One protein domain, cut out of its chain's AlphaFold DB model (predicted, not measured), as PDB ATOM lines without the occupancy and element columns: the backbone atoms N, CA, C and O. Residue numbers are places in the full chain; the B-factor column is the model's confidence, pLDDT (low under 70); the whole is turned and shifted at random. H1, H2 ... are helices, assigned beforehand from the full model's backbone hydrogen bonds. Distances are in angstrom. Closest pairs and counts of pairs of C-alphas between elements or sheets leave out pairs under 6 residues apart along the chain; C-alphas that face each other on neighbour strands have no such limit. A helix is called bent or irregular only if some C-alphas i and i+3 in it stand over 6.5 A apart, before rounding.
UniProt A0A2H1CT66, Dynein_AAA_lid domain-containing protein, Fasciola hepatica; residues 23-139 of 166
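AT A GLANCE: This is residues 23 to 139 of the 166 residues of the protein "Dynein_AAA_lid domain-containing protein" of Fasciola hepatica (UniProt A0A2H1CT66). Helices H2 and H3 fold back on each other as a hairpin, and the nearly straight, bent H1 packs on H3. H4 packs on H1b at one end; residues 126 to 139, with no named element, follow it. The printed part has 117 residues, is all helix, with four named helices, H1 to H4, and is compact: radius of gyration of the C-alphas 14.6 A, spans 43 by 29 by 20 A.

IN THESE COORDINATES: H1, residues 28 to 50, begins at C-alpha 28 (-36.670, -55.801, 5.360); assigned as one helix by hydrogen bonds, it is bent, C-alphas 38 and 41 being 6.7 A apart, with arms H1a, 28 to 38, and H1b, 41 to 50. H2, 59 to 78, is 27.0 A long and irregular, C-alphas 73 and 76 being 7.2 A apart. H3, 89 to 105, is 22.9 A long. H4, 111 to 125, 21.0 A long, ends at C-alpha 125 (-35.506, -40.686, 16.721).

HOW THE PARTS SIT: H1a touches residues 90 to 97 of H3, closest C-alphas Leu 35 and Phe 97, 7.2 A. H2 touches H3, closest C-alphas Cys 66 and Gly 104, 3.9 A, at a shallow tilt of 30 degrees, opposite ways. H4 touches H1b, closest C-alphas Asn 50 and Gly 113, 7.2 A. Every O i to N i+4 pair is within hydrogen-bond range in H1a, H1b, H3 and H4; in H2, 14 of 16.

THE WHOLE: The printed part has no cut, no link is long, and no printed residue is under 70 in pLDDT.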
ATOM      1  N   LEU A  23     -31.617 -60.138   5.771       95.62
ATOM      2  CA  LEU A  23     -31.871 -58.721   6.054       95.62
ATOM      3  C   LEU A  23     -32.891 -58.092   5.102       95.62
ATOM      4  O   LEU A  23     -33.539 -57.112   5.458       95.62
ATOM      5  N   VAL A  24     -33.007 -58.620   3.882       95.81
ATOM      6  CA  VAL A  24     -33.845 -58.033   2.823       95.81
ATOM      7  C   VAL A  24     -35.140 -58.804   2.568       95.81
ATOM      8  O   VAL A  24     -35.987 -58.311   1.823       95.81
ATOM      9  N   ALA A  25     -35.303 -59.988   3.161       94.12
ATOM     10  CA  ALA A  25     -36.526 -60.779   3.085       94.12
ATOM     11  C   ALA A  25     -37.726 -60.051   3.718       94.12
ATOM     12  O   ALA A  25     -37.573 -59.194   4.590       94.12
ATOM     13  N   GLY A  26     -38.938 -60.407   3.278       92.56
ATOM     14  CA  GLY A  26     -40.169 -59.777   3.756       92.56
ATOM     15  C   GLY A  26     -40.212 -58.279   3.439       92.56
ATOM     16  O   GLY A  26     -40.038 -57.877   2.290       92.56
ATOM     17  N   ASP A  27     -40.445 -57.456   4.461       93.25
ATOM     18  CA  ASP A  27     -40.414 -55.991   4.395       93.25
ATOM     19  C   ASP A  27     -39.014 -55.398   4.653       93.25
ATOM     20  O   ASP A  27     -38.834 -54.183   4.550       93.25
ATOM     21  N   GLY A  28     -38.003 -56.232   4.935       94.38
ATOM     22  CA  GLY A  28     -36.670 -55.801   5.360       94.38
ATOM     23  C   GLY A  28     -35.991 -54.838   4.386       94.38
ATOM     24  O   GLY A  28     -35.428 -53.825   4.799       94.38
ATOM     25  N   ARG A  29     -36.122 -55.067   3.071       96.12
ATOM     26  CA  ARG A  29     -35.584 -54.135   2.068       96.12
ATOM     27  C   ARG A  29     -36.206 -52.739   2.179       96.12
ATOM     28  O   ARG A  29     -35.472 -51.753   2.153       96.12
ATOM     29  N   ALA A  30     -37.530 -52.663   2.308       96.12
ATOM     30  CA  ALA A  30     -38.255 -51.398   2.415       96.12
ATOM     31  C   ALA A  30     -37.913 -50.671   3.724       96.12
ATOM     32  O   ALA A  30     -37.706 -49.460   3.721       96.12
ATOM     33  N   VAL A  31     -37.767 -51.418   4.825       94.88
ATOM     34  CA  VAL A  31     -37.300 -50.898   6.121       94.88
ATOM     35  C   VAL A  31     -35.922 -50.249   5.993       94.88
ATOM     36  O   VAL A  31     -35.719 -49.136   6.476       94.88
ATOM     37  N   ILE A  32     -34.975 -50.912   5.329       96.88
ATOM     38  CA  ILE A  32     -33.612 -50.392   5.182       96.88
ATOM     39  C   ILE A  32     -33.578 -49.170   4.252       96.88
ATOM     40  O   ILE A  32     -32.898 -48.191   4.558       96.88
ATOM     41  N   GLU A  33     -34.324 -49.187   3.145       96.44
ATOM     42  CA  GLU A  33     -34.464 -48.020   2.262       96.44
ATOM     43  C   GLU A  33     -35.065 -46.821   3.017       96.44
ATOM     44  O   GLU A  33     -34.552 -45.706   2.905       96.44
ATOM     45  N   ALA A  34     -36.072 -47.057   3.862       95.44
ATOM     46  CA  ALA A  34     -36.651 -46.030   4.720       95.44
ATOM     47  C   ALA A  34     -35.648 -45.494   5.759       95.44
ATOM     48  O   ALA A  34     -35.561 -44.280   5.930       95.44
ATOM     49  N   LEU A  35     -34.858 -46.356   6.417       95.56
ATOM     50  CA  LEU A  35     -33.802 -45.933   7.356       95.56
ATOM     51  C   LEU A  35     -32.750 -45.059   6.673       95.56
ATOM     52  O   LEU A  35     -32.351 -44.038   7.228       95.56
ATOM     53  N   LEU A  36     -32.307 -45.453   5.477       96.25
ATOM     54  CA  LEU A  36     -31.325 -44.703   4.700       96.25
ATOM     55  C   LEU A  36     -31.823 -43.286   4.408       96.25
ATOM     56  O   LEU A  36     -31.142 -42.316   4.721       96.25
ATOM     57  N   GLU A  37     -33.014 -43.154   3.837       94.31
ATOM     58  CA  GLU A  37     -33.557 -41.844   3.473       94.31
ATOM     59  C   GLU A  37     -33.887 -40.999   4.718       94.31
ATOM     60  O   GLU A  37     -33.552 -39.816   4.770       94.31
ATOM     61  N   TRP A  38     -34.470 -41.607   5.757       94.75
ATOM     62  CA  TRP A  38     -34.904 -40.901   6.966       94.75
ATOM     63  C   TRP A  38     -33.752 -40.451   7.870       94.75
ATOM     64  O   TRP A  38     -33.839 -39.392   8.488       94.75
ATOM     65  N   LEU A  39     -32.667 -41.224   7.956       95.44
ATOM     66  CA  LEU A  39     -31.543 -40.889   8.829       95.44
ATOM     67  C   LEU A  39     -30.435 -40.128   8.103       95.44
ATOM     68  O   LEU A  39     -29.869 -39.198   8.681       95.44
ATOM     69  N   ILE A  40     -30.082 -40.511   6.871       95.62
ATOM     70  CA  ILE A  40     -28.854 -40.019   6.231       95.62
ATOM     71  C   ILE A  40     -29.006 -38.572   5.758       95.62
ATOM     72  O   ILE A  40     -28.167 -37.742   6.106       95.62
ATOM     73  N   ASP A  41     -30.052 -38.252   4.992       93.25
ATOM     74  CA  ASP A  41     -30.230 -36.907   4.425       93.25
ATOM     75  C   ASP A  41     -30.385 -35.832   5.517       93.25
ATOM     76  O   ASP A  41     -29.578 -34.892   5.522       93.25
ATOM     77  N   PRO A  42     -31.305 -35.981   6.495       94.88
ATOM     78  CA  PRO A  42     -31.450 -35.001   7.571       94.88
ATOM     79  C   PRO A  42     -30.171 -34.842   8.399       94.88
ATOM     80  O   PRO A  42     -29.805 -33.726   8.770       94.88
ATOM     81  N   SER A  43     -29.443 -35.935   8.650       96.62
ATOM     82  CA  SER A  43     -28.175 -35.880   9.388       96.62
ATOM     83  C   SER A  43     -27.083 -35.145   8.612       96.62
ATOM     84  O   SER A  43     -26.381 -34.311   9.184       96.62
ATOM     85  N   LEU A  44     -26.926 -35.425   7.314       95.19
ATOM     86  CA  LEU A  44     -25.939 -34.751   6.464       95.19
ATOM     87  C   LEU A  44     -26.231 -33.253   6.340       95.19
ATOM     88  O   LEU A  44     -25.303 -32.441   6.402       95.19
ATOM     89  N   GLU A  45     -27.501 -32.885   6.178       94.56
ATOM     90  CA  GLU A  45     -27.927 -31.491   6.132       94.56
ATOM     91  C   GLU A  45     -27.662 -30.788   7.465       94.56
ATOM     92  O   GLU A  45     -27.012 -29.737   7.486       94.56
ATOM     93  N   PHE A  46     -28.066 -31.394   8.585       96.19
ATOM     94  CA  PHE A  46     -27.830 -30.827   9.907       96.19
ATOM     95  C   PHE A  46     -26.338 -30.613  10.176       96.19
ATOM     96  O   PHE A  46     -25.944 -29.539  10.636       96.19
ATOM     97  N   ILE A  47     -25.498 -31.603   9.857       95.50
ATOM     98  CA  ILE A  47     -24.041 -31.505   9.998       95.50
ATOM     99  C   ILE A  47     -23.501 -30.343   9.165       95.50
ATOM    100  O   ILE A  47     -22.743 -29.524   9.682       95.50
ATOM    101  N   LYS A  48     -23.910 -30.247   7.895       93.50
ATOM    102  CA  LYS A  48     -23.454 -29.203   6.971       93.50
ATOM    103  C   LYS A  48     -23.825 -27.798   7.448       93.50
ATOM    104  O   LYS A  48     -23.038 -26.875   7.252       93.50
ATOM    105  N   LEU A  49     -25.017 -27.628   8.017       94.94
ATOM    106  CA  LEU A  49     -25.548 -26.317   8.399       94.94
ATOM    107  C   LEU A  49     -25.143 -25.887   9.815       94.94
ATOM    108  O   LEU A  49     -24.961 -24.697  10.056       94.94
ATOM    109  N   ASN A  50     -25.003 -26.830  10.752       95.88
ATOM    110  CA  ASN A  50     -24.948 -26.514  12.185       95.88
ATOM    111  C   ASN A  50     -23.649 -26.930  12.883       95.88
ATOM    112  O   ASN A  50     -23.404 -26.496  14.020       95.88
ATOM    113  N   CYS A  51     -22.833 -27.768  12.239       95.12
ATOM    114  CA  CYS A  51     -21.677 -28.401  12.860       95.12
ATOM    115  C   CYS A  51     -20.368 -28.065  12.139       95.12
ATOM    116  O   CYS A  51     -20.342 -27.676  10.972       95.12
ATOM    117  N   ARG A  52     -19.255 -28.251  12.853       91.56
ATOM    118  CA  ARG A  52     -17.906 -28.161  12.297       91.56
ATOM    119  C   ARG A  52     -17.240 -29.527  12.371       91.56
ATOM    120  O   ARG A  52     -17.132 -30.121  13.442       91.56
ATOM    121  N   SER A  53     -16.760 -30.004  11.230       88.62
ATOM    122  CA  SER A  53     -15.944 -31.215  11.173       88.62
ATOM    123  C   SER A  53     -14.496 -30.894  11.543       88.62
ATOM    124  O   SER A  53     -13.926 -29.910  11.065       88.62
ATOM    125  N   MET A  54     -13.887 -31.745  12.367       88.19
ATOM    126  CA  MET A  54     -12.465 -31.664  12.730       88.19
ATOM    127  C   MET A  54     -11.551 -32.026  11.555       88.19
ATOM    128  O   MET A  54     -10.404 -31.592  11.494       88.19
ATOM    129  N   VAL A  55     -12.072 -32.806  10.606       87.19
ATOM    130  CA  VAL A  55     -11.381 -33.252   9.396       87.19
ATOM    131  C   VAL A  55     -12.202 -32.908   8.156       87.19
ATOM    132  O   VAL A  55     -13.434 -32.940   8.175       87.19
ATOM    133  N   SER A  56     -11.522 -32.590   7.053       85.62
ATOM    134  CA  SER A  56     -12.183 -32.402   5.760       85.62
ATOM    135  C   SER A  56     -12.665 -33.757   5.246       85.62
ATOM    136  O   SER A  56     -11.864 -34.663   5.017       85.62
ATOM    137  N   THR A  57     -13.976 -33.940   5.107       82.81
ATOM    138  CA  THR A  57     -14.565 -35.214   4.675       82.81
ATOM    139  C   THR A  57     -15.683 -34.966   3.673       82.81
ATOM    140  O   THR A  57     -16.503 -34.066   3.840       82.81
ATOM    141  N   ARG A  58     -15.720 -35.767   2.603       87.06
ATOM    142  CA  ARG A  58     -16.820 -35.748   1.628       87.06
ATOM    143  C   ARG A  58     -18.015 -36.520   2.185       87.06
ATOM    144  O   ARG A  58     -17.817 -37.548   2.825       87.06
ATOM    145  N   GLN A  59     -19.239 -36.096   1.865       88.00
ATOM    146  CA  GLN A  59     -20.466 -36.769   2.331       88.00
ATOM    147  C   GLN A  59     -20.471 -38.273   2.018       88.00
ATOM    148  O   GLN A  59     -20.803 -39.078   2.879       88.00
ATOM    149  N   ALA A  60     -20.011 -38.664   0.825       90.88
ATOM    150  CA  ALA A  60     -19.909 -40.069   0.434       90.88
ATOM    151  C   ALA A  60     -19.016 -40.900   1.376       90.88
ATOM    152  O   ALA A  60     -19.336 -42.051   1.647       90.88
ATOM    153  N   ASN A  61     -17.938 -40.320   1.920       92.25
ATOM    154  CA  ASN A  61     -17.054 -41.018   2.857       92.25
ATOM    155  C   ASN A  61     -17.710 -41.186   4.235       92.25
ATOM    156  O   ASN A  61     -17.522 -42.218   4.878       92.25
ATOM    157  N   LEU A  62     -18.490 -40.196   4.682       94.81
ATOM    158  CA  LEU A  62     -19.253 -40.294   5.929       94.81
ATOM    159  C   LEU A  62     -20.321 -41.390   5.821       94.81
ATOM    160  O   LEU A  62     -20.424 -42.247   6.695       94.81
ATOM    161  N   VAL A  63     -21.059 -41.418   4.706       96.38
ATOM    162  CA  VAL A  63     -22.067 -42.461   4.466       96.38
ATOM    163  C   VAL A  63     -21.413 -43.826   4.303       96.38
ATOM    164  O   VAL A  63     -21.887 -44.782   4.901       96.38
ATOM    165  N   HIS A  64     -20.291 -43.933   3.588       95.81
ATOM    166  CA  HIS A  64     -19.525 -45.181   3.536       95.81
ATOM    167  C   HIS A  64     -19.169 -45.674   4.939       95.81
ATOM    168  O   HIS A  64     -19.396 -46.837   5.249       95.81
ATOM    169  N   SER A  65     -18.657 -44.789   5.797       96.81
ATOM    170  CA  SER A  65     -18.298 -45.131   7.178       96.81
ATOM    171  C   SER A  65     -19.517 -45.597   7.979       96.81
ATOM    172  O   SER A  65     -19.441 -46.609   8.665       96.81
ATOM    173  N   CYS A  66     -20.657 -44.913   7.837       97.56
ATOM    174  CA  CYS A  66     -21.929 -45.323   8.434       97.56
ATOM    175  C   CYS A  66     -22.321 -46.746   8.010       97.56
ATOM    176  O   CYS A  66     -22.586 -47.585   8.865       97.56
ATOM    177  N   LEU A  67     -22.313 -47.038   6.705       97.81
ATOM    178  CA  LEU A  67     -22.673 -48.360   6.181       97.81
ATOM    179  C   LEU A  67     -21.684 -49.447   6.617       97.81
ATOM    180  O   LEU A  67     -22.106 -50.553   6.924       97.81
ATOM    181  N   SER A  68     -20.389 -49.129   6.724       97.56
ATOM    182  CA  SER A  68     -19.390 -50.066   7.253       97.56
ATOM    183  C   SER A  68     -19.650 -50.444   8.716       97.56
ATOM    184  O   SER A  68     -19.448 -51.597   9.083       97.56
ATOM    185  N   TYR A  69     -20.129 -49.514   9.550       96.25
ATOM    186  CA  TYR A  69     -20.557 -49.851  10.912       96.25
ATOM    187  C   TYR A  69     -21.795 -50.750  10.924       96.25
ATOM    188  O   TYR A  69     -21.860 -51.674  11.733       96.25
ATOM    189  N   VAL A  70     -22.756 -50.507  10.025       96.44
ATOM    190  CA  VAL A  70     -23.932 -51.377   9.880       96.44
ATOM    191  C   VAL A  70     -23.503 -52.787   9.476       96.44
ATOM    192  O   VAL A  70     -23.917 -53.744  10.126       96.44
ATOM    193  N   ASP A  71     -22.629 -52.914   8.472       96.31
ATOM    194  CA  ASP A  71     -22.076 -54.204   8.036       96.31
ATOM    195  C   ASP A  71     -21.398 -54.929   9.200       96.31
ATOM    196  O   ASP A  71     -21.725 -56.077   9.478       96.31
ATOM    197  N   MET A  72     -20.520 -54.242   9.935       95.00
ATOM    198  CA  MET A  72     -19.798 -54.812  11.076       95.00
ATOM    199  C   MET A  72     -20.743 -55.353  12.162       95.00
ATOM    200  O   MET A  72     -20.506 -56.430  12.710       95.00
ATOM    201  N   LEU A  73     -21.806 -54.619  12.498       93.25
ATOM    202  CA  LEU A  73     -22.750 -55.021  13.546       93.25
ATOM    203  C   LEU A  73     -23.696 -56.140  13.091       93.25
ATOM    204  O   LEU A  73     -24.095 -56.974  13.906       93.25
ATOM    205  N   MET A  74     -24.047 -56.166  11.804       94.69
ATOM    206  CA  MET A  74     -25.000 -57.123  11.247       94.69
ATOM    207  C   MET A  74     -24.344 -58.366  10.643       94.69
ATOM    208  O   MET A  74     -25.054 -59.340  10.402       94.69
ATOM    209  N   GLU A  75     -23.019 -58.387  10.463       92.81
ATOM    210  CA  GLU A  75     -22.289 -59.504   9.855       92.81
ATOM    211  C   GLU A  75     -22.604 -60.837  10.540       92.81
ATOM    212  O   GLU A  75     -23.034 -61.779   9.879       92.81
ATOM    213  N   LYS A  76     -22.445 -60.940  11.864       92.56
ATOM    214  CA  LYS A  76     -22.742 -62.200  12.565       92.56
ATOM    215  C   LYS A  76     -24.245 -62.500  12.611       92.56
ATOM    216  O   LYS A  76     -24.610 -63.595  12.190       92.56
ATOM    217  N   PRO A  77     -25.125 -61.584  13.069       92.12
ATOM    218  CA  PRO A  77     -26.558 -61.868  13.185       92.12
ATOM    219  C   PRO A  77     -27.246 -62.238  11.872       92.12
ATOM    220  O   PRO A  77     -28.131 -63.087  11.863       92.12
ATOM    221  N   ALA A  78     -26.850 -61.615  10.762       93.88
ATOM    222  CA  ALA A  78     -27.465 -61.857   9.462       93.88
ATOM    223  C   ALA A  78     -27.083 -63.215   8.857       93.88
ATOM    224  O   ALA A  78     -27.796 -63.708   7.986       93.88
ATOM    225  N   ASN A  79     -25.965 -63.804   9.285       92.81
ATOM    226  CA  ASN A  79     -25.422 -65.034   8.712       92.81
ATOM    227  C   ASN A  79     -25.603 -66.263   9.624       92.81
ATOM    228  O   ASN A  79     -25.026 -67.312   9.343       92.81
ATOM    229  N   GLN A  80     -26.382 -66.158  10.707       92.50
ATOM    230  CA  GLN A  80     -26.758 -67.322  11.520       92.50
ATOM    231  C   GLN A  80     -27.771 -68.208  10.778       92.50
ATOM    232  O   GLN A  80     -28.542 -67.717   9.955       92.50
ATOM    233  N   GLU A  81     -27.793 -69.508  11.086       90.69
ATOM    234  CA  GLU A  81     -28.708 -70.469  10.447       90.69
ATOM    235  C   GLU A  81     -30.186 -70.103  10.665       90.69
ATOM    236  O   GLU A  81     -31.005 -70.251   9.761       90.69
ATOM    237  N   ASP A  82     -30.511 -69.554  11.835       91.56
ATOM    238  CA  ASP A  82     -31.848 -69.129  12.252       91.56
ATOM    239  C   ASP A  82     -32.143 -67.646  11.955       91.56
ATOM    240  O   ASP A  82     -33.176 -67.119  12.371       91.56
ATOM    241  N   ALA A  83     -31.272 -66.944  11.216       92.56
ATOM    242  CA  ALA A  83     -31.387 -65.497  11.008       92.56
ATOM    243  C   ALA A  83     -32.736 -65.078  10.394       92.56
ATOM    244  O   ALA A  83     -33.304 -64.067  10.797       92.56
ATOM    245  N   LEU A  84     -33.281 -65.864   9.461       91.38
ATOM    246  CA  LEU A  84     -34.580 -65.591   8.829       91.38
ATOM    247  C   LEU A  84     -35.763 -65.653   9.811       91.38
ATOM    248  O   LEU A  84     -36.778 -64.997   9.586       91.38
ATOM    249  N   GLU A  85     -35.637 -66.428  10.886       91.38
ATOM    250  CA  GLU A  85     -36.669 -66.615  11.912       91.38
ATOM    251  C   GLU A  85     -36.432 -65.708  13.132       91.38
ATOM    252  O   GLU A  85     -37.306 -65.539  13.991       91.38
ATOM    253  N   ASN A  86     -35.257 -65.076  13.206       90.00
ATOM    254  CA  ASN A  86     -34.867 -64.235  14.320       90.00
ATOM    255  C   ASN A  86     -35.639 -62.905  14.324       90.00
ATOM    256  O   ASN A  86     -35.269 -61.915  13.688       90.00
ATOM    257  N   ARG A  87     -36.679 -62.848  15.160       88.56
ATOM    258  CA  ARG A  87     -37.521 -61.659  15.376       88.56
ATOM    259  C   ARG A  87     -36.767 -60.394  15.812       88.56
ATOM    260  O   ARG A  87     -37.315 -59.300  15.691       88.56
ATOM    261  N   TYR A  88     -35.547 -60.514  16.342       88.62
ATOM    262  CA  TYR A  88     -34.739 -59.369  16.774       88.62
ATOM    263  C   TYR A  88     -33.909 -58.759  15.645       88.62
ATOM    264  O   TYR A  88     -33.465 -57.620  15.782       88.62
ATOM    265  N   LEU A  89     -33.742 -59.456  14.516       90.50
ATOM    266  CA  LEU A  89     -32.879 -59.016  13.419       90.50
ATOM    267  C   LEU A  89     -33.274 -57.630  12.889       90.50
ATOM    268  O   LEU A  89     -32.414 -56.787  12.634       90.50
ATOM    269  N   ARG A  90     -34.583 -57.354  12.818       90.25
ATOM    270  CA  ARG A  90     -35.123 -56.041  12.443       90.25
ATOM    271  C   ARG A  90     -34.729 -54.942  13.431       90.25
ATOM    272  O   ARG A  90     -34.309 -53.868  13.008       90.25
ATOM    273  N   LEU A  91     -34.875 -55.198  14.732       89.31
ATOM    274  CA  LEU A  91     -34.493 -54.243  15.777       89.31
ATOM    275  C   LEU A  91     -32.990 -53.961  15.706       89.31
ATOM    276  O   LEU A  91     -32.589 -52.804  15.659       89.31
ATOM    277  N   TRP A  92     -32.180 -55.015  15.618       91.31
ATOM    278  CA  TRP A  92     -30.725 -54.914  15.531       91.31
ATOM    279  C   TRP A  92     -30.273 -54.132  14.302       91.31
ATOM    280  O   TRP A  92     -29.394 -53.286  14.426       91.31
ATOM    281  N   MET A  93     -30.921 -54.333  13.152       92.56
ATOM    282  CA  MET A  93     -30.675 -53.541  11.946       92.56
ATOM    283  C   MET A  93     -30.958 -52.051  12.180       92.56
ATOM    284  O   MET A  93     -30.117 -51.205  11.880       92.56
ATOM    285  N   CYS A  94     -32.111 -51.712  12.764       92.12
ATOM    286  CA  CYS A  94     -32.453 -50.321  13.072       92.12
ATOM    287  C   CYS A  94     -31.426 -49.691  14.026       92.12
ATOM    288  O   CYS A  94     -30.960 -48.573  13.798       92.12
ATOM    289  N   THR A  95     -31.036 -50.414  15.079       90.56
ATOM    290  CA  THR A  95     -30.034 -49.952  16.047       90.56
ATOM    291  C   THR A  95     -28.650 -49.808  15.415       90.56
ATOM    292  O   THR A  95     -27.962 -48.823  15.683       90.56
ATOM    293  N   ALA A  96     -28.257 -50.726  14.528       93.94
ATOM    294  CA  ALA A  96     -27.002 -50.652  13.788       93.94
ATOM    295  C   ALA A  96     -26.943 -49.403  12.900       93.94
ATOM    296  O   ALA A  96     -25.910 -48.737  12.853       93.94
ATOM    297  N   PHE A  97     -28.054 -49.034  12.256       95.38
ATOM    298  CA  PHE A  97     -28.152 -47.788  11.497       95.38
ATOM    299  C   PHE A  97     -27.946 -46.554  12.367       95.38
ATOM    300  O   PHE A  97     -27.155 -45.682  12.015       95.38
ATOM    301  N   VAL A  98     -28.608 -46.489  13.521       94.19
ATOM    302  CA  VAL A  98     -28.424 -45.375  14.458       94.19
ATOM    303  C   VAL A  98     -26.978 -45.300  14.947       94.19
ATOM    304  O   VAL A  98     -26.390 -44.219  14.948       94.19
ATOM    305  N   PHE A  99     -26.369 -46.436  15.286       93.75
ATOM    306  CA  PHE A  99     -24.958 -46.490  15.665       93.75
ATOM    307  C   PHE A  99     -24.045 -45.998  14.529       93.75
ATOM    308  O   PHE A  99     -23.162 -45.165  14.748       93.75
ATOM    309  N   GLY A 100     -24.295 -46.455  13.300       96.06
ATOM    310  CA  GLY A 100     -23.588 -46.010  12.105       96.06
ATOM    311  C   GLY A 100     -23.756 -44.514  11.838       96.06
ATOM    312  O   GLY A 100     -22.807 -43.866  11.407       96.06
ATOM    313  N   VAL A 101     -24.911 -43.927  12.151       96.81
ATOM    314  CA  VAL A 101     -25.135 -42.482  12.028       96.81
ATOM    315  C   VAL A 101     -24.304 -41.710  13.051       96.81
ATOM    316  O   VAL A 101     -23.586 -40.778  12.679       96.81
ATOM    317  N   VAL A 102     -24.333 -42.125  14.319       95.88
ATOM    318  CA  VAL A 102     -23.551 -41.491  15.393       95.88
ATOM    319  C   VAL A 102     -22.059 -41.501  15.058       95.88
ATOM    320  O   VAL A 102     -21.414 -40.452  15.077       95.88
ATOM    321  N   TRP A 103     -21.511 -42.663  14.695       95.38
ATOM    322  CA  TRP A 103     -20.065 -42.833  14.532       95.38
ATOM    323  C   TRP A 103     -19.553 -42.613  13.109       95.38
ATOM    324  O   TRP A 103     -18.424 -42.159  12.928       95.38
ATOM    325  N   GLY A 104     -20.366 -42.887  12.093       96.06
ATOM    326  CA  GLY A 104     -20.014 -42.714  10.685       96.06
ATOM    327  C   GLY A 104     -20.239 -41.293  10.169       96.06
ATOM    328  O   GLY A 104     -19.370 -40.751   9.486       96.06
ATOM    329  N   LEU A 105     -21.371 -40.663  10.509       96.75
ATOM    330  CA  LEU A 105     -21.676 -39.279  10.110       96.75
ATOM    331  C   LEU A 105     -21.195 -38.283  11.171       96.75
ATOM    332  O   LEU A 105     -20.477 -37.332  10.859       96.75
ATOM    333  N   GLY A 106     -21.567 -38.523  12.429       95.06
ATOM    334  CA  GLY A 106     -21.286 -37.633  13.554       95.06
ATOM    335  C   GLY A 106     -19.898 -37.796  14.185       95.06
ATOM    336  O   GLY A 106     -19.516 -36.975  15.020       95.06
ATOM    337  N   GLY A 107     -19.127 -38.827  13.819       93.38
ATOM    338  CA  GLY A 107     -17.873 -39.173  14.502       93.38
ATOM    339  C   GLY A 107     -16.767 -38.121  14.355       93.38
ATOM    340  O   GLY A 107     -15.972 -37.913  15.275       93.38
ATOM    341  N   CYS A 108     -16.754 -37.401  13.232       93.50
ATOM    342  CA  CYS A 108     -15.747 -36.385  12.915       93.50
ATOM    343  C   CYS A 108     -16.087 -34.978  13.435       93.50
ATOM    344  O   CYS A 108     -15.346 -34.035  13.148       93.50
ATOM    345  N   LEU A 109     -17.200 -34.811  14.153       95.75
ATOM    346  CA  LEU A 109     -17.615 -33.517  14.691       95.75
ATOM    347  C   LEU A 109     -16.791 -33.133  15.922       95.75
ATOM    348  O   LEU A 109     -16.438 -33.995  16.732       95.75
ATOM    349  N   ASP A 110     -16.528 -31.834  16.068       95.06
ATOM    350  CA  ASP A 110     -15.956 -31.277  17.295       95.06
ATOM    351  C   ASP A 110     -16.931 -31.381  18.486       95.06
ATOM    352  O   ASP A 110     -18.099 -31.742  18.334       95.06
ATOM    353  N   SER A 111     -16.459 -31.084  19.702       94.69
ATOM    354  CA  SER A 111     -17.253 -31.246  20.931       94.69
ATOM    355  C   SER A 111     -18.586 -30.491  20.888       94.69
ATOM    356  O   SER A 111     -19.613 -31.031  21.297       94.69
ATOM    357  N   THR A 112     -18.592 -29.269  20.350       96.50
ATOM    358  CA  THR A 112     -19.807 -28.460  20.190       96.50
ATOM    359  C   THR A 112     -20.751 -29.075  19.157       96.50
ATOM    360  O   THR A 112     -21.956 -29.156  19.390       96.50
ATOM    361  N   GLY A 113     -20.225 -29.539  18.020       96.62
ATOM    362  CA  GLY A 113     -20.991 -30.229  16.988       96.62
ATOM    363  C   GLY A 113     -21.620 -31.523  17.501       96.62
ATOM    364  O   GLY A 113     -22.794 -31.760  17.239       96.62
ATOM    365  N   ARG A 114     -20.891 -32.309  18.302       96.44
ATOM    366  CA  ARG A 114     -21.414 -33.530  18.935       96.44
ATOM    367  C   ARG A 114     -22.590 -33.245  19.868       96.44
ATOM    368  O   ARG A 114     -23.582 -33.958  19.801       96.44
ATOM    369  N   GLN A 115     -22.528 -32.187  20.681       96.44
ATOM    370  CA  GLN A 115     -23.653 -31.796  21.548       96.44
ATOM    371  C   GLN A 115     -24.895 -31.393  20.742       96.44
ATOM    372  O   GLN A 115     -26.009 -31.791  21.070       96.44
ATOM    373  N   LYS A 116     -24.714 -30.627  19.659       97.38
ATOM    374  CA  LYS A 116     -25.823 -30.249  18.768       97.38
ATOM    375  C   LYS A 116     -26.412 -31.460  18.045       97.38
ATOM    376  O   LYS A 116     -27.628 -31.574  17.927       97.38
ATOM    377  N   PHE A 117     -25.548 -32.343  17.546       97.19
ATOM    378  CA  PHE A 117     -25.955 -33.533  16.807       97.19
ATOM    379  C   PHE A 117     -26.673 -34.547  17.700       97.19
ATOM    380  O   PHE A 117     -27.651 -35.137  17.260       97.19
ATOM    381  N   ASP A 118     -26.246 -34.695  18.957       95.25
ATOM    382  CA  ASP A 118     -26.946 -35.481  19.978       95.25
ATOM    383  C   ASP A 118     -28.409 -35.039  20.133       95.25
ATOM    384  O   ASP A 118     -29.320 -35.849  19.964       95.25
ATOM    385  N   GLN A 119     -28.637 -33.743  20.362       94.81
ATOM    386  CA  GLN A 119     -29.984 -33.186  20.523       94.81
ATOM    387  C   GLN A 119     -30.835 -33.395  19.267       94.81
ATOM    388  O   GLN A 119     -31.977 -33.847  19.355       94.81
ATOM    389  N   PHE A 120     -30.264 -33.105  18.093       95.50
ATOM    390  CA  PHE A 120     -30.923 -33.321  16.808       95.50
ATOM    391  C   PHE A 120     -31.317 -34.787  16.606       95.50
ATOM    392  O   PHE A 120     -32.469 -35.073  16.279       95.50
ATOM    393  N   LEU A 121     -30.382 -35.714  16.815       94.19
ATOM    394  CA  LEU A 121     -30.614 -37.129  16.568       94.19
ATOM    395  C   LEU A 121     -31.650 -37.683  17.549       94.19
ATOM    396  O   LEU A 121     -32.567 -38.379  17.129       94.19
ATOM    397  N   ARG A 122     -31.582 -37.323  18.837       92.25
ATOM    398  CA  ARG A 122     -32.598 -37.711  19.831       92.25
ATOM    399  C   ARG A 122     -33.992 -37.187  19.464       92.25
ATOM    400  O   ARG A 122     -34.969 -37.930  19.574       92.25
ATOM    401  N   ALA A 123     -34.100 -35.947  18.982       91.62
ATOM    402  CA  ALA A 123     -35.367 -35.379  18.512       91.62
ATOM    403  C   ALA A 123     -35.898 -36.090  17.252       91.62
ATOM    404  O   ALA A 123     -37.090 -36.380  17.160       91.62
ATOM    405  N   LEU A 124     -35.015 -36.423  16.301       92.00
ATOM    406  CA  LEU A 124     -35.367 -37.194  15.107       92.00
ATOM    407  C   LEU A 124     -35.903 -38.580  15.493       92.00
ATOM    408  O   LEU A 124     -37.007 -38.946  15.100       92.00
ATOM    409  N   LEU A 125     -35.165 -39.318  16.326       89.62
ATOM    410  CA  LEU A 125     -35.506 -40.686  16.721       89.62
ATOM    411  C   LEU A 125     -36.772 -40.780  17.585       89.62
ATOM    412  O   LEU A 125     -37.480 -41.779  17.520       89.62
ATOM    413  N   SER A 126     -37.080 -39.742  18.363       87.56
ATOM    414  CA  SER A 126     -38.319 -39.655  19.150       87.56
ATOM    415  C   SER A 126     -39.531 -39.174  18.343       87.56
ATOM    416  O   SER A 126     -40.623 -39.048  18.899       87.56
ATOM    417  N   GLY A 127     -39.365 -38.903  17.042       86.75
ATOM    418  CA  GLY A 127     -40.438 -38.421  16.171       86.75
ATOM    419  C   GLY A 127     -40.861 -36.977  16.446       86.75
ATOM    420  O   GLY A 127     -41.918 -36.555  15.987       86.75
ATOM    421  N   GLN A 128     -40.050 -36.210  17.180       85.31
ATOM    422  CA  GLN A 128     -40.309 -34.800  17.492       85.31
ATOM    423  C   GLN A 128     -39.911 -33.859  16.342       85.31
ATOM    424  O   GLN A 128     -40.170 -32.661  16.400       85.31
ATOM    425  N   ASN A 129     -39.283 -34.384  15.287       83.44
ATOM    426  CA  ASN A 129     -38.955 -33.622  14.090       83.44
ATOM    427  C   ASN A 129     -40.112 -33.668  13.076       83.44
ATOM    428  O   ASN A 129     -40.217 -34.599  12.279       83.44
ATOM    429  N   GLU A 130     -40.958 -32.634  13.077       80.88
ATOM    430  CA  GLU A 130     -42.123 -32.528  12.182       80.88
ATOM    431  C   GLU A 130     -41.757 -32.532  10.689       80.88
ATOM    432  O   GLU A 130     -42.546 -32.980   9.858       80.88
ATOM    433  N   SER A 131     -40.554 -32.062  10.334       84.44
ATOM    434  CA  SER A 131     -40.086 -32.034   8.940       84.44
ATOM    435  C   SER A 131     -39.656 -33.414   8.435       84.44
ATOM    436  O   SER A 131     -39.603 -33.642   7.227       84.44
ATOM    437  N   CYS A 132     -39.341 -34.340   9.344       86.88
ATOM    438  CA  CYS A 132     -38.855 -35.683   9.036       86.88
ATOM    439  C   CYS A 132     -39.564 -36.720   9.925       86.88
ATOM    440  O   CYS A 132     -38.937 -37.286  10.829       86.88
ATOM    441  N   PRO A 133     -40.868 -36.977   9.698       88.75
ATOM    442  CA  PRO A 133     -41.634 -37.918  10.507       88.75
ATOM    443  C   PRO A 133     -41.106 -39.349  10.352       88.75
ATOM    444  O   PRO A 133     -40.555 -39.701   9.310       88.75
ATOM    445  N   ILE A 134     -41.320 -40.180  11.377       89.44
ATOM    446  CA  ILE A 134     -40.924 -41.595  11.362       89.44
ATOM    447  C   ILE A 134     -41.630 -42.311  10.188       89.44
ATOM    448  O   ILE A 134     -42.865 -42.286  10.125       89.44
ATOM    449  N   PRO A 135     -40.885 -42.952   9.266       91.25
ATOM    450  CA  PRO A 135     -41.454 -43.726   8.168       91.25
ATOM    451  C   PRO A 135     -42.390 -44.837   8.649       91.25
ATOM    452  O   PRO A 135     -42.152 -45.481   9.671       91.25
ATOM    453  N   LYS A 136     -43.441 -45.121   7.876       90.56
ATOM    454  CA  LYS A 136     -44.449 -46.137   8.236       90.56
ATOM    455  C   LYS A 136     -43.853 -47.545   8.266       90.56
ATOM    456  O   LYS A 136     -44.278 -48.371   9.070       90.56
ATOM    457  N   GLU A 137     -42.849 -47.784   7.430       91.25
ATOM    458  CA  GLU A 137     -42.075 -49.020   7.319       91.25
ATOM    459  C   GLU A 137     -41.365 -49.351   8.639       91.25
ATOM    460  O   GLU A 137     -41.183 -50.519   8.977       91.25
ATOM    461  N   LEU A 138     -41.013 -48.330   9.428       84.81
ATOM    462  CA  LEU A 138     -40.380 -48.479  10.738       84.81
ATOM    463  C   LEU A 138     -41.366 -48.844  11.852       84.81
ATOM    464  O   LEU A 138     -40.941 -49.368  12.886       84.81
ATOM    465  N   GLY A 139     -42.668 -48.742  11.594       80.44
ATOM    466  CA  GLY A 139     -43.718 -48.974  12.578       80.44
ATOM    467  C   GLY A 139     -43.918 -47.773  13.502       80.44
ATOM    468  O   GLY A 139     -43.298 -46.724  13.348       80.44
TER     469      GLY A 139